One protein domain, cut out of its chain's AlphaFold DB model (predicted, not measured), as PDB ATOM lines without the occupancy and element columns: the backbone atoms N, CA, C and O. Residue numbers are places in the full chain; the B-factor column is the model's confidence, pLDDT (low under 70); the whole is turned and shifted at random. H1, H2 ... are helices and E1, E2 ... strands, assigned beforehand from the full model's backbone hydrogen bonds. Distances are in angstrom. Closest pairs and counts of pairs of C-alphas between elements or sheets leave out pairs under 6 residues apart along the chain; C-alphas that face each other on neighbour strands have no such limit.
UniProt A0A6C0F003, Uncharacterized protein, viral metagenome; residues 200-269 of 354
ATOM      1  N   THR A 200     174.333  -2.891-250.525       72.31
ATOM      2  CA  THR A 200     175.230  -3.030-249.381       72.31
ATOM      3  C   THR A 200     174.608  -2.485-248.100       72.31
ATOM      4  O   THR A 200     174.538  -3.231-247.122       72.31
ATOM      5  N   GLY A 201     174.051  -1.270-248.097       70.00
ATOM      6  CA  GLY A 201     173.296  -0.725-246.966       70.00
ATOM      7  C   GLY A 201     172.062  -1.561-246.623       70.00
ATOM      8  O   GLY A 201     171.813  -1.862-245.449       70.00
ATOM      9  N   TYR A 202     171.343  -2.055-247.639       73.50
ATOM     10  CA  TYR A 202     170.215  -2.970-247.432       73.50
ATOM     11  C   TYR A 202     170.633  -4.279-246.745       73.50
ATOM     12  O   TYR A 202     169.982  -4.713-245.791       73.50
ATOM     13  N   LEU A 203     171.721  -4.915-247.185       75.75
ATOM     14  CA  LEU A 203     172.231  -6.150-246.586       75.75
ATOM     15  C   LEU A 203     172.827  -5.911-245.193       75.75
ATOM     16  O   LEU A 203     172.593  -6.723-244.296       75.75
ATOM     17  N   LYS A 204     173.533  -4.791-244.991       75.19
ATOM     18  CA  LYS A 204     174.140  -4.403-243.708       75.19
ATOM     19  C   LYS A 204     173.086  -4.187-242.628       75.19
ATOM     20  O   LYS A 204     173.219  -4.748-241.544       75.19
ATOM     21  N   SER A 205     172.000  -3.481-242.949       69.81
ATOM     22  CA  SER A 205     170.869  -3.261-242.030       69.81
ATOM     23  C   SER A 205     170.146  -4.539-241.600       69.81
ATOM     24  O   SER A 205     169.457  -4.572-240.581       69.81
ATOM     25  N   ARG A 206     170.280  -5.602-242.401       72.00
ATOM     26  CA  ARG A 206     169.699  -6.921-242.148       72.00
ATOM     27  C   ARG A 206     170.705  -7.912-241.576       72.00
ATOM     28  O   ARG A 206     170.374  -9.090-241.495       72.00
ATOM     29  N   CYS A 207     171.909  -7.459-241.230       73.50
ATOM     30  CA  CYS A 207     172.988  -8.306-240.741       73.50
ATOM     31  C   CYS A 207     173.302  -9.486-241.698       73.50
ATOM     32  O   CYS A 207     173.439 -10.629-241.262       73.50
ATOM     33  N   LYS A 208     173.327  -9.232-243.020       76.44
ATOM     34  CA  LYS A 208     173.485 -10.248-244.088       76.44
ATOM     35  C   LYS A 208     174.729 -10.073-244.960       76.44
ATOM     36  O   LYS A 208     174.855 -10.768-245.971       76.44
ATOM     37  N   THR A 209     175.629  -9.149-244.636       77.94
ATOM     38  CA  THR A 209     176.866  -8.999-245.418       77.94
ATOM     39  C   THR A 209     177.797 -10.197-245.217       77.94
ATOM     40  O   THR A 209     177.711 -10.925-244.227       77.94
ATOM     41  N   TYR A 210     178.703 -10.412-246.173       79.00
ATOM     42  CA  TYR A 210     179.689 -11.488-246.086       79.00
ATOM     43  C   TYR A 210     180.568 -11.353-244.836       79.00
ATOM     44  O   TYR A 210     180.735 -12.323-244.109       79.00
ATOM     45  N   GLN A 211     181.067 -10.146-244.556       77.19
ATOM     46  CA  GLN A 211     181.916  -9.876-243.390       77.19
ATOM     47  C   GLN A 211     181.174 -10.137-242.071       77.19
ATOM     48  O   GLN A 211     181.710 -10.822-241.202       77.19
ATOM     49  N   GLN A 212     179.910  -9.700-241.973       75.69
ATOM     50  CA  GLN A 212     179.035 -10.000-240.833       75.69
ATOM     51  C   GLN A 212     178.928 -11.511-240.600       75.69
ATOM     52  O   GLN A 212     179.171 -11.986-239.494       75.69
ATOM     53  N   ASN A 213     178.639 -12.273-241.658       77.50
ATOM     54  CA  ASN A 213     178.452 -13.721-241.566       77.50
ATOM     55  C   ASN A 213     179.754 -14.523-241.416       77.50
ATOM     56  O   ASN A 213     179.708 -15.679-240.998       77.50
ATOM     57  N   ALA A 214     180.897 -13.940-241.782       76.19
ATOM     58  CA  ALA A 214     182.210 -14.547-241.596       76.19
ATOM     59  C   ALA A 214     182.645 -14.517-240.123       76.19
ATOM     60  O   ALA A 214     183.398 -15.385-239.684       76.19
ATOM     61  N   SER A 215     182.154 -13.547-239.347       75.12
ATOM     62  CA  SER A 215     182.358 -13.518-237.901       75.12
ATOM     63  C   SER A 215     181.451 -14.547-237.213       75.12
ATOM     64  O   SER A 215     180.229 -14.479-237.328       75.12
ATOM     65  N   ILE A 216     182.041 -15.517-236.508       78.12
ATOM     66  CA  ILE A 216     181.300 -16.558-235.782       78.12
ATOM     67  C   ILE A 216     181.726 -16.606-234.314       78.12
ATOM     68  O   ILE A 216     182.892 -16.827-233.996       78.12
ATOM     69  N   ASN A 217     180.762 -16.455-233.413       79.69
ATOM     70  CA  ASN A 217     180.923 -16.636-231.976       79.69
ATOM     71  C   ASN A 217     179.949 -17.680-231.458       79.69
ATOM     72  O   ASN A 217     178.858 -17.876-231.998       79.69
ATOM     73  N   ARG A 218     180.352 -18.347-230.381       84.38
ATOM     74  CA  ARG A 218     179.508 -19.324-229.699       84.38
ATOM     75  C   ARG A 218     178.342 -18.616-229.015       84.38
ATOM     76  O   ARG A 218     178.536 -17.639-228.300       84.38
ATOM     77  N   THR A 219     177.150 -19.151-229.222       80.75
ATOM     78  CA  THR A 219     175.910 -18.708-228.592       80.75
ATOM     79  C   THR A 219     175.814 -19.290-227.183       80.75
ATOM     80  O   THR A 219     176.140 -20.460-226.964       80.75
ATOM     81  N   SER A 220     175.334 -18.497-226.225       80.31
ATOM     82  CA  SER A 220     175.061 -18.984-224.867       80.31
ATOM     83  C   SER A 220     173.987 -20.082-224.883       80.31
ATOM     84  O   SER A 220     172.968 -19.944-225.559       80.31
ATOM     85  N   GLY A 221     174.209 -21.173-224.147       81.62
ATOM     86  CA  GLY A 221     173.264 -22.293-224.037       81.62
ATOM     87  C   GLY A 221     173.341 -23.352-225.146       81.62
ATOM     88  O   GLY A 221     172.598 -24.328-225.084       81.62
ATOM     89  N   VAL A 222     174.239 -23.207-226.130       84.06
ATOM     90  CA  VAL A 222     174.464 -24.214-227.181       84.06
ATOM     91  C   VAL A 222     175.757 -24.985-226.917       84.06
ATOM     92  O   VAL A 222     176.825 -24.402-226.720       84.06
ATOM     93  N   THR A 223     175.674 -26.315-226.959       87.12
ATOM     94  CA  THR A 223     176.834 -27.203-226.816       87.12
ATOM     95  C   THR A 223     177.427 -27.524-228.186       87.12
ATOM     96  O   THR A 223     176.767 -28.106-229.045       87.12
ATOM     97  N   TYR A 224     178.694 -27.160-228.390       84.12
ATOM     98  CA  TYR A 224     179.401 -27.334-229.668       84.12
ATOM     99  C   TYR A 224     180.357 -28.534-229.691       84.12
ATOM    100  O   TYR A 224     180.753 -28.996-230.765       84.12
ATOM    101  N   LEU A 225     180.760 -29.004-228.509       86.88
ATOM    102  CA  LEU A 225     181.726 -30.078-228.312       86.88
ATOM    103  C   LEU A 225     181.123 -31.133-227.387       86.88
ATOM    104  O   LEU A 225     180.441 -30.788-226.422       86.88
ATOM    105  N   SER A 226     181.371 -32.405-227.681       84.81
ATOM    106  CA  SER A 226     181.060 -33.512-226.786       84.81
ATOM    107  C   SER A 226     181.978 -33.473-225.551       84.81
ATOM    108  O   SER A 226     183.008 -32.788-225.573       84.81
ATOM    109  N   PRO A 227     181.655 -34.224-224.484       84.44
ATOM    110  CA  PRO A 227     182.536 -34.378-223.323       84.44
ATOM    111  C   PRO A 227     183.958 -34.844-223.684       84.44
ATOM    112  O   PRO A 227     184.917 -34.440-223.036       84.44
ATOM    113  N   ASP A 228     184.106 -35.606-224.771       83.62
ATOM    114  CA  ASP A 228     185.392 -36.095-225.296       83.62
ATOM    115  C   ASP A 228     186.155 -35.049-226.134       83.62
ATOM    116  O   ASP A 228     187.141 -35.363-226.806       83.62
ATOM    117  N   GLY A 229     185.670 -33.804-226.169       78.75
ATOM    118  CA  GLY A 229     186.250 -32.711-226.949       78.75
ATOM    119  C   GLY A 229     186.025 -32.819-228.461       78.75
ATOM    120  O   GLY A 229     186.619 -32.049-229.216       78.75
ATOM    121  N   GLN A 230     185.178 -33.745-228.923       79.50
ATOM    122  CA  GLN A 230     184.858 -33.911-230.344       79.50
ATOM    123  C   GLN A 230     183.747 -32.958-230.781       79.50
ATOM    124  O   GLN A 230     182.874 -32.596-229.998       79.50
ATOM    125  N   HIS A 231     183.751 -32.542-232.046       76.31
ATOM    126  CA  HIS A 231     182.711 -31.653-232.558       76.31
ATOM    127  C   HIS A 231     181.372 -32.382-232.716       76.31
ATOM    128  O   HIS A 231     181.311 -33.467-233.294       76.31
ATOM    129  N   ILE A 232     180.291 -31.759-232.242       81.31
ATOM    130  CA  ILE A 232     178.938 -32.294-232.402       81.31
ATOM    131  C   ILE A 232     178.418 -31.909-233.786       81.31
ATOM    132  O   ILE A 232     178.340 -30.724-234.118       81.31
ATOM    133  N   TRP A 233     178.031 -32.907-234.580       76.75
ATOM    134  CA  TRP A 233     177.483 -32.683-235.915       76.75
ATOM    135  C   TRP A 233     176.188 -31.861-235.882       76.75
ATOM    136  O   TRP A 233     175.393 -31.954-234.947       76.75
ATOM    137  N   ALA A 234     175.983 -31.066-236.933       78.00
ATOM    138  CA  ALA A 234     174.806 -30.228-237.096       78.00
ATOM    139  C   ALA A 234     173.508 -31.052-237.041       78.00
ATOM    140  O   ALA A 234     173.405 -32.124-237.637       78.00
ATOM    141  N   THR A 235     172.488 -30.508-236.383       78.44
ATOM    142  CA  THR A 235     171.147 -31.111-236.310       78.44
ATOM    143  C   THR A 235     170.121 -30.222-237.013       78.44
ATOM    144  O   THR A 235     170.429 -29.110-237.429       78.44
ATOM    145  N   SER A 236     168.878 -30.682-237.155       77.62
ATOM    146  CA  SER A 236     167.766 -29.853-237.651       77.62
ATOM    147  C   SER A 236     167.192 -28.901-236.590       77.62
ATOM    148  O   SER A 236     166.286 -28.127-236.894       77.62
ATOM    149  N   SER A 237     167.701 -28.938-235.352       80.81
ATOM    150  CA  SER A 237     167.231 -28.081-234.261       80.81
ATOM    151  C   SER A 237     167.522 -26.607-234.538       80.81
ATOM    152  O   SER A 237     168.619 -26.254-234.970       80.81
ATOM    153  N   ALA A 238     166.572 -25.731-234.208       74.88
ATOM    154  CA  ALA A 238     166.735 -24.282-234.324       74.88
ATOM    155  C   ALA A 238     167.858 -23.715-233.434       74.88
ATOM    156  O   ALA A 238     168.351 -22.633-233.725       74.88
ATOM    157  N   ASN A 239     168.281 -24.455-232.398       77.69
ATOM    158  CA  ASN A 239     169.367 -24.099-231.474       77.69
ATOM    159  C   ASN A 239     170.445 -25.200-231.413       77.69
ATOM    160  O   ASN A 239     171.003 -25.484-230.356       77.69
ATOM    161  N   GLY A 240     170.687 -25.895-232.528       80.12
ATOM    162  CA  GLY A 240     171.709 -26.944-232.593       80.12
ATOM    163  C   GLY A 240     173.146 -26.404-232.596       80.12
ATOM    164  O   GLY A 240     173.377 -25.201-232.723       80.12
ATOM    165  N   SER A 241     174.130 -27.309-232.535       82.00
ATOM    166  CA  SER A 241     175.575 -26.998-232.563       82.00
ATOM    167  C   SER A 241     176.031 -26.233-233.816       82.00
ATOM    168  O   SER A 241     177.132 -25.689-233.855       82.00
ATOM    169  N   GLN A 242     175.195 -26.167-234.850       82.06
ATOM    170  CA  GLN A 242     175.443 -25.389-236.059       82.06
ATOM    171  C   GLN A 242     175.139 -23.891-235.921       82.06
ATOM    172  O   GLN A 242     175.467 -23.133-236.829       82.06
ATOM    173  N   VAL A 243     174.480 -23.444-234.850       83.31
ATOM    174  CA  VAL A 243     174.004 -22.058-234.723       83.31
ATOM    175  C   VAL A 243     175.040 -21.209-233.995       83.31
ATOM    176  O   VAL A 243     175.350 -21.469-232.837       83.31
ATOM    177  N   TYR A 244     175.557 -20.179-234.658       82.06
ATOM    178  CA  TYR A 244     176.532 -19.230-234.111       82.06
ATOM    179  C   TYR A 244     175.982 -17.805-234.182       82.06
ATOM    180  O   TYR A 244     175.096 -17.513-234.985       82.06
ATOM    181  N   GLN A 245     176.521 -16.912-233.358       80.75
ATOM    182  CA  GLN A 245     176.205 -15.485-233.375       80.75
ATOM    183  C   GLN A 245     177.301 -14.694-234.085       80.75
ATOM    184  O   GLN A 245     178.486 -14.959-233.900       80.75
ATOM    185  N   THR A 246     176.912 -13.702-234.878       77.00
ATOM    186  CA  THR A 246     177.855 -12.759-235.493       77.00
ATOM    187  C   THR A 246     178.355 -11.735-234.474       77.00
ATOM    188  O   THR A 246     177.661 -11.437-233.505       77.00
ATOM    189  N   ASN A 247     179.536 -11.154-234.702       69.56
ATOM    190  CA  ASN A 247     180.053 -10.040-233.888       69.56
ATOM    191  C   ASN A 247     179.271  -8.739-234.093       69.56
ATOM    192  O   ASN A 247     179.279  -7.865-233.230       69.56
ATOM    193  N   ASP A 248     178.635  -8.594-235.251       62.69
ATOM    194  CA  ASP A 248     178.048  -7.324-235.645       62.69
ATOM    195  C   ASP A 248     176.728  -7.054-234.931       62.69
ATOM    196  O   ASP A 248     175.707  -7.699-235.192       62.69
ATOM    197  N   ILE A 249     176.777  -6.045-234.057       57.12
ATOM    198  CA  ILE A 249     175.623  -5.460-233.393       57.12
ATOM    199  C   ILE A 249     175.220  -4.200-234.147       57.12
ATOM    200  O   ILE A 249     175.788  -3.130-233.945       57.12
ATOM    201  N   TYR A 250     174.236  -4.313-235.041       52.94
ATOM    202  CA  TYR A 250     173.724  -3.144-235.756       52.94
ATOM    203  C   TYR A 250     172.920  -2.241-234.806       52.94
ATOM    204  O   TYR A 250     171.856  -2.629-234.311       52.94
ATOM    205  N   ASN A 251     173.406  -1.019-234.580       49.03
ATOM    206  CA  ASN A 251     172.726   0.042-233.835       49.03
ATOM    207  C   ASN A 251     172.572   1.271-234.759       49.03
ATOM    208  O   ASN A 251     173.528   1.552-235.472       49.03
ATOM    209  N   PRO A 252     171.430   1.989-234.810       48.03
ATOM    210  CA  PRO A 252     170.151   1.726-234.154       48.03
ATOM    211  C   PRO A 252     169.425   0.517-234.742       48.03
ATOM    212  O   PRO A 252     169.487   0.239-235.938       48.03
ATOM    213  N   ARG A 253     168.666  -0.176-233.889       52.75
ATOM    214  CA  ARG A 253     167.775  -1.294-234.237       52.75
ATOM    215  C   ARG A 253     166.595  -0.812-235.096       52.75
ATOM    216  O   ARG A 253     165.449  -0.864-234.665       52.75
ATOM    217  N   VAL A 254     166.851  -0.349-236.321       45.03
ATOM    218  CA  VAL A 254     165.807   0.119-237.260       45.03
ATOM    219  C   VAL A 254     164.835  -0.992-237.656       45.03
ATOM    220  O   VAL A 254     163.765  -0.722-238.191       45.03
ATOM    221  N   ASN A 255     165.171  -2.249-237.356       49.16
ATOM    222  CA  ASN A 255     164.238  -3.356-237.427       49.16
ATOM    223  C   ASN A 255     164.493  -4.367-236.288       49.16
ATOM    224  O   ASN A 255     165.418  -5.177-236.392       49.16
ATOM    225  N   PRO A 256     163.661  -4.378-235.226       47.19
ATOM    226  CA  PRO A 256     163.746  -5.349-234.129       47.19
ATOM    227  C   PRO A 256     163.702  -6.817-234.587       47.19
ATOM    228  O   PRO A 256     164.194  -7.699-233.885       47.19
ATOM    229  N   HIS A 257     163.153  -7.074-235.782       49.94
ATOM    230  CA  HIS A 257     163.010  -8.404-236.374       49.94
ATOM    231  C   HIS A 257     164.162  -8.793-237.314       49.94
ATOM    232  O   HIS A 257     164.211  -9.937-237.756       49.94
ATOM    233  N   ALA A 258     165.078  -7.878-237.658       52.19
ATOM    234  CA  ALA A 258     166.157  -8.187-238.600       52.19
ATOM    235  C   ALA A 258     167.326  -8.949-237.954       52.19
ATOM    236  O   ALA A 258     167.928  -9.782-238.623       52.19
ATOM    237  N   CYS A 259     167.613  -8.700-236.670       52.59
ATOM    238  CA  CYS A 259     168.725  -9.331-235.941       52.59
ATOM    239  C   CYS A 259     168.263  -9.858-234.556       52.59
ATOM    240  O   CYS A 259     168.881  -9.608-233.523       52.59
ATOM    241  N   GLY A 260     167.111 -10.550-234.536       52.19
ATOM    242  CA  GLY A 260     166.688 -11.419-233.428       52.19
ATOM    243  C   GLY A 260     166.527 -10.754-232.057       52.19
ATOM    244  O   GLY A 260     166.886 -11.364-231.052       52.19
ATOM    245  N   GLY A 261     166.051  -9.504-231.991       50.56
ATOM    246  CA  GLY A 261     165.697  -8.825-230.733       50.56
ATOM    247  C   GLY A 261     166.839  -8.583-229.733       50.56
ATOM    248  O   GLY A 261     166.668  -7.804-228.800       50.56
ATOM    249  N   SER A 262     168.033  -9.141-229.939       51.41
ATOM    250  CA  SER A 262     169.163  -9.111-229.000       51.41
ATOM    251  C   SER A 262     170.426  -8.482-229.587       51.41
ATOM    252  O   SER A 262     171.301  -8.087-228.828       51.41
ATOM    253  N   GLY A 263     170.451  -8.189-230.888       57.50
ATOM    254  CA  GLY A 263     171.458  -7.316-231.490       57.50
ATOM    255  C   GLY A 263     172.476  -8.045-232.353       57.50
ATOM    256  O   GLY A 263     173.053  -7.387-233.193       57.50
ATOM    257  N   ALA A 264     172.617  -9.367-232.266       64.00
ATOM    258  CA  ALA A 264     173.479 -10.142-233.162       64.00
ATOM    259  C   ALA A 264     172.646 -11.033-234.096       64.00
ATOM    260  O   ALA A 264     171.634 -11.606-233.688       64.00
ATOM    261  N   SER A 265     173.071 -11.162-235.354       72.56
ATOM    262  CA  SER A 265     172.475 -12.112-236.297       72.56
ATOM    263  C   SER A 265     172.933 -13.529-235.987       72.56
ATOM    264  O   SER A 265     174.063 -13.753-235.550       72.56
ATOM    265  N   THR A 266     172.060 -14.502-236.223       77.69
ATOM    266  CA  THR A 266     172.415 -15.919-236.130       77.69
ATOM    267  C   THR A 266     172.846 -16.431-237.493       77.69
ATOM    268  O   THR A 266     172.118 -16.280-238.478       77.69
ATOM    269  N   VAL A 267     173.983 -17.110-237.539       79.44
ATOM    270  CA  VAL A 267     174.500 -17.768-238.736       79.44
ATOM    271  C   VAL A 267     174.588 -19.268-238.526       79.44
ATOM    272  O   VAL A 267     174.955 -19.757-237.459       79.44
ATOM    273  N   ILE A 268     174.235 -20.008-239.575       80.00
ATOM    274  CA  ILE A 268     174.373 -21.460-239.597       80.00
ATOM    275  C   ILE A 268     175.770 -21.795-240.105       80.00
ATOM    276  O   ILE A 268     176.066 -21.680-241.297       80.00
ATOM    277  N   PHE A 269     176.626 -22.227-239.189       76.31
ATOM    278  CA  PHE A 269     177.936 -22.759-239.505       76.31
ATOM    279  C   PHE A 269     177.795 -24.206-239.977       76.31
ATOM    280  O   PHE A 269     177.352 -25.085-239.238       76.31
TER     281      PHE A 269
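AT A GLANCE: This is residues 200 to 269 of the 354 residues of an uncharacterized protein of viral metagenome (UniProt A0A6C0F003). With little regular structure, this is a rod mostly of loop around a short hairpin, E1 and E2; H2 packs on E1, H1 lies toward one end, and the loop of residues 215 to 242 reaches the other. The printed part has 70 residues, 23 in named elements, in the order H1, H2, E1, E2, class mixed. It is only just compact, close to loose, with a radius of gyration of the C-alphas of 13.3 A, and spans 42 by 21 by 19 A.

IN THESE COORDINATES: E1, residues 243 to 249, runs 16.7 A from C-alpha 243 at (174.004, -22.058, -234.723). E2, residues 264 to 268, runs 13.1 A to C-alpha 268 at (174.373, -21.460, -239.597). H2 is residues 210 to 214, 6.0 A, and H1 residues 200 to 205, 8.6 A.

HOW THE PARTS SIT: E1 and E2 form an antiparallel hairpin at 147 degrees, with N 244 and O 267 within hydrogen-bond range at 2.9 A. Residues 217 to 218 pair antiparallel with residues 244 to 245 of E1. The closest C-alphas of H2 and E1, Gln 212 and Asp 248, are 5.9 A apart. H1 and H2 are close but not clearly touching, the closest C-alphas, Lys 204 and Gln 212, at 8.0 A. H1 is apart from E1 and E2. In H1 and H2 every O i to N i+4 pair is within hydrogen-bond range.

THE WHOLE: The farthest C-alphas, Gly 201 and Asp 228, are 43.2 A apart. The printed part has no cut. The links H2 to E1 and E1 to E2 are long. Residue 205 and residues 247 to 264 have pLDDT under 70.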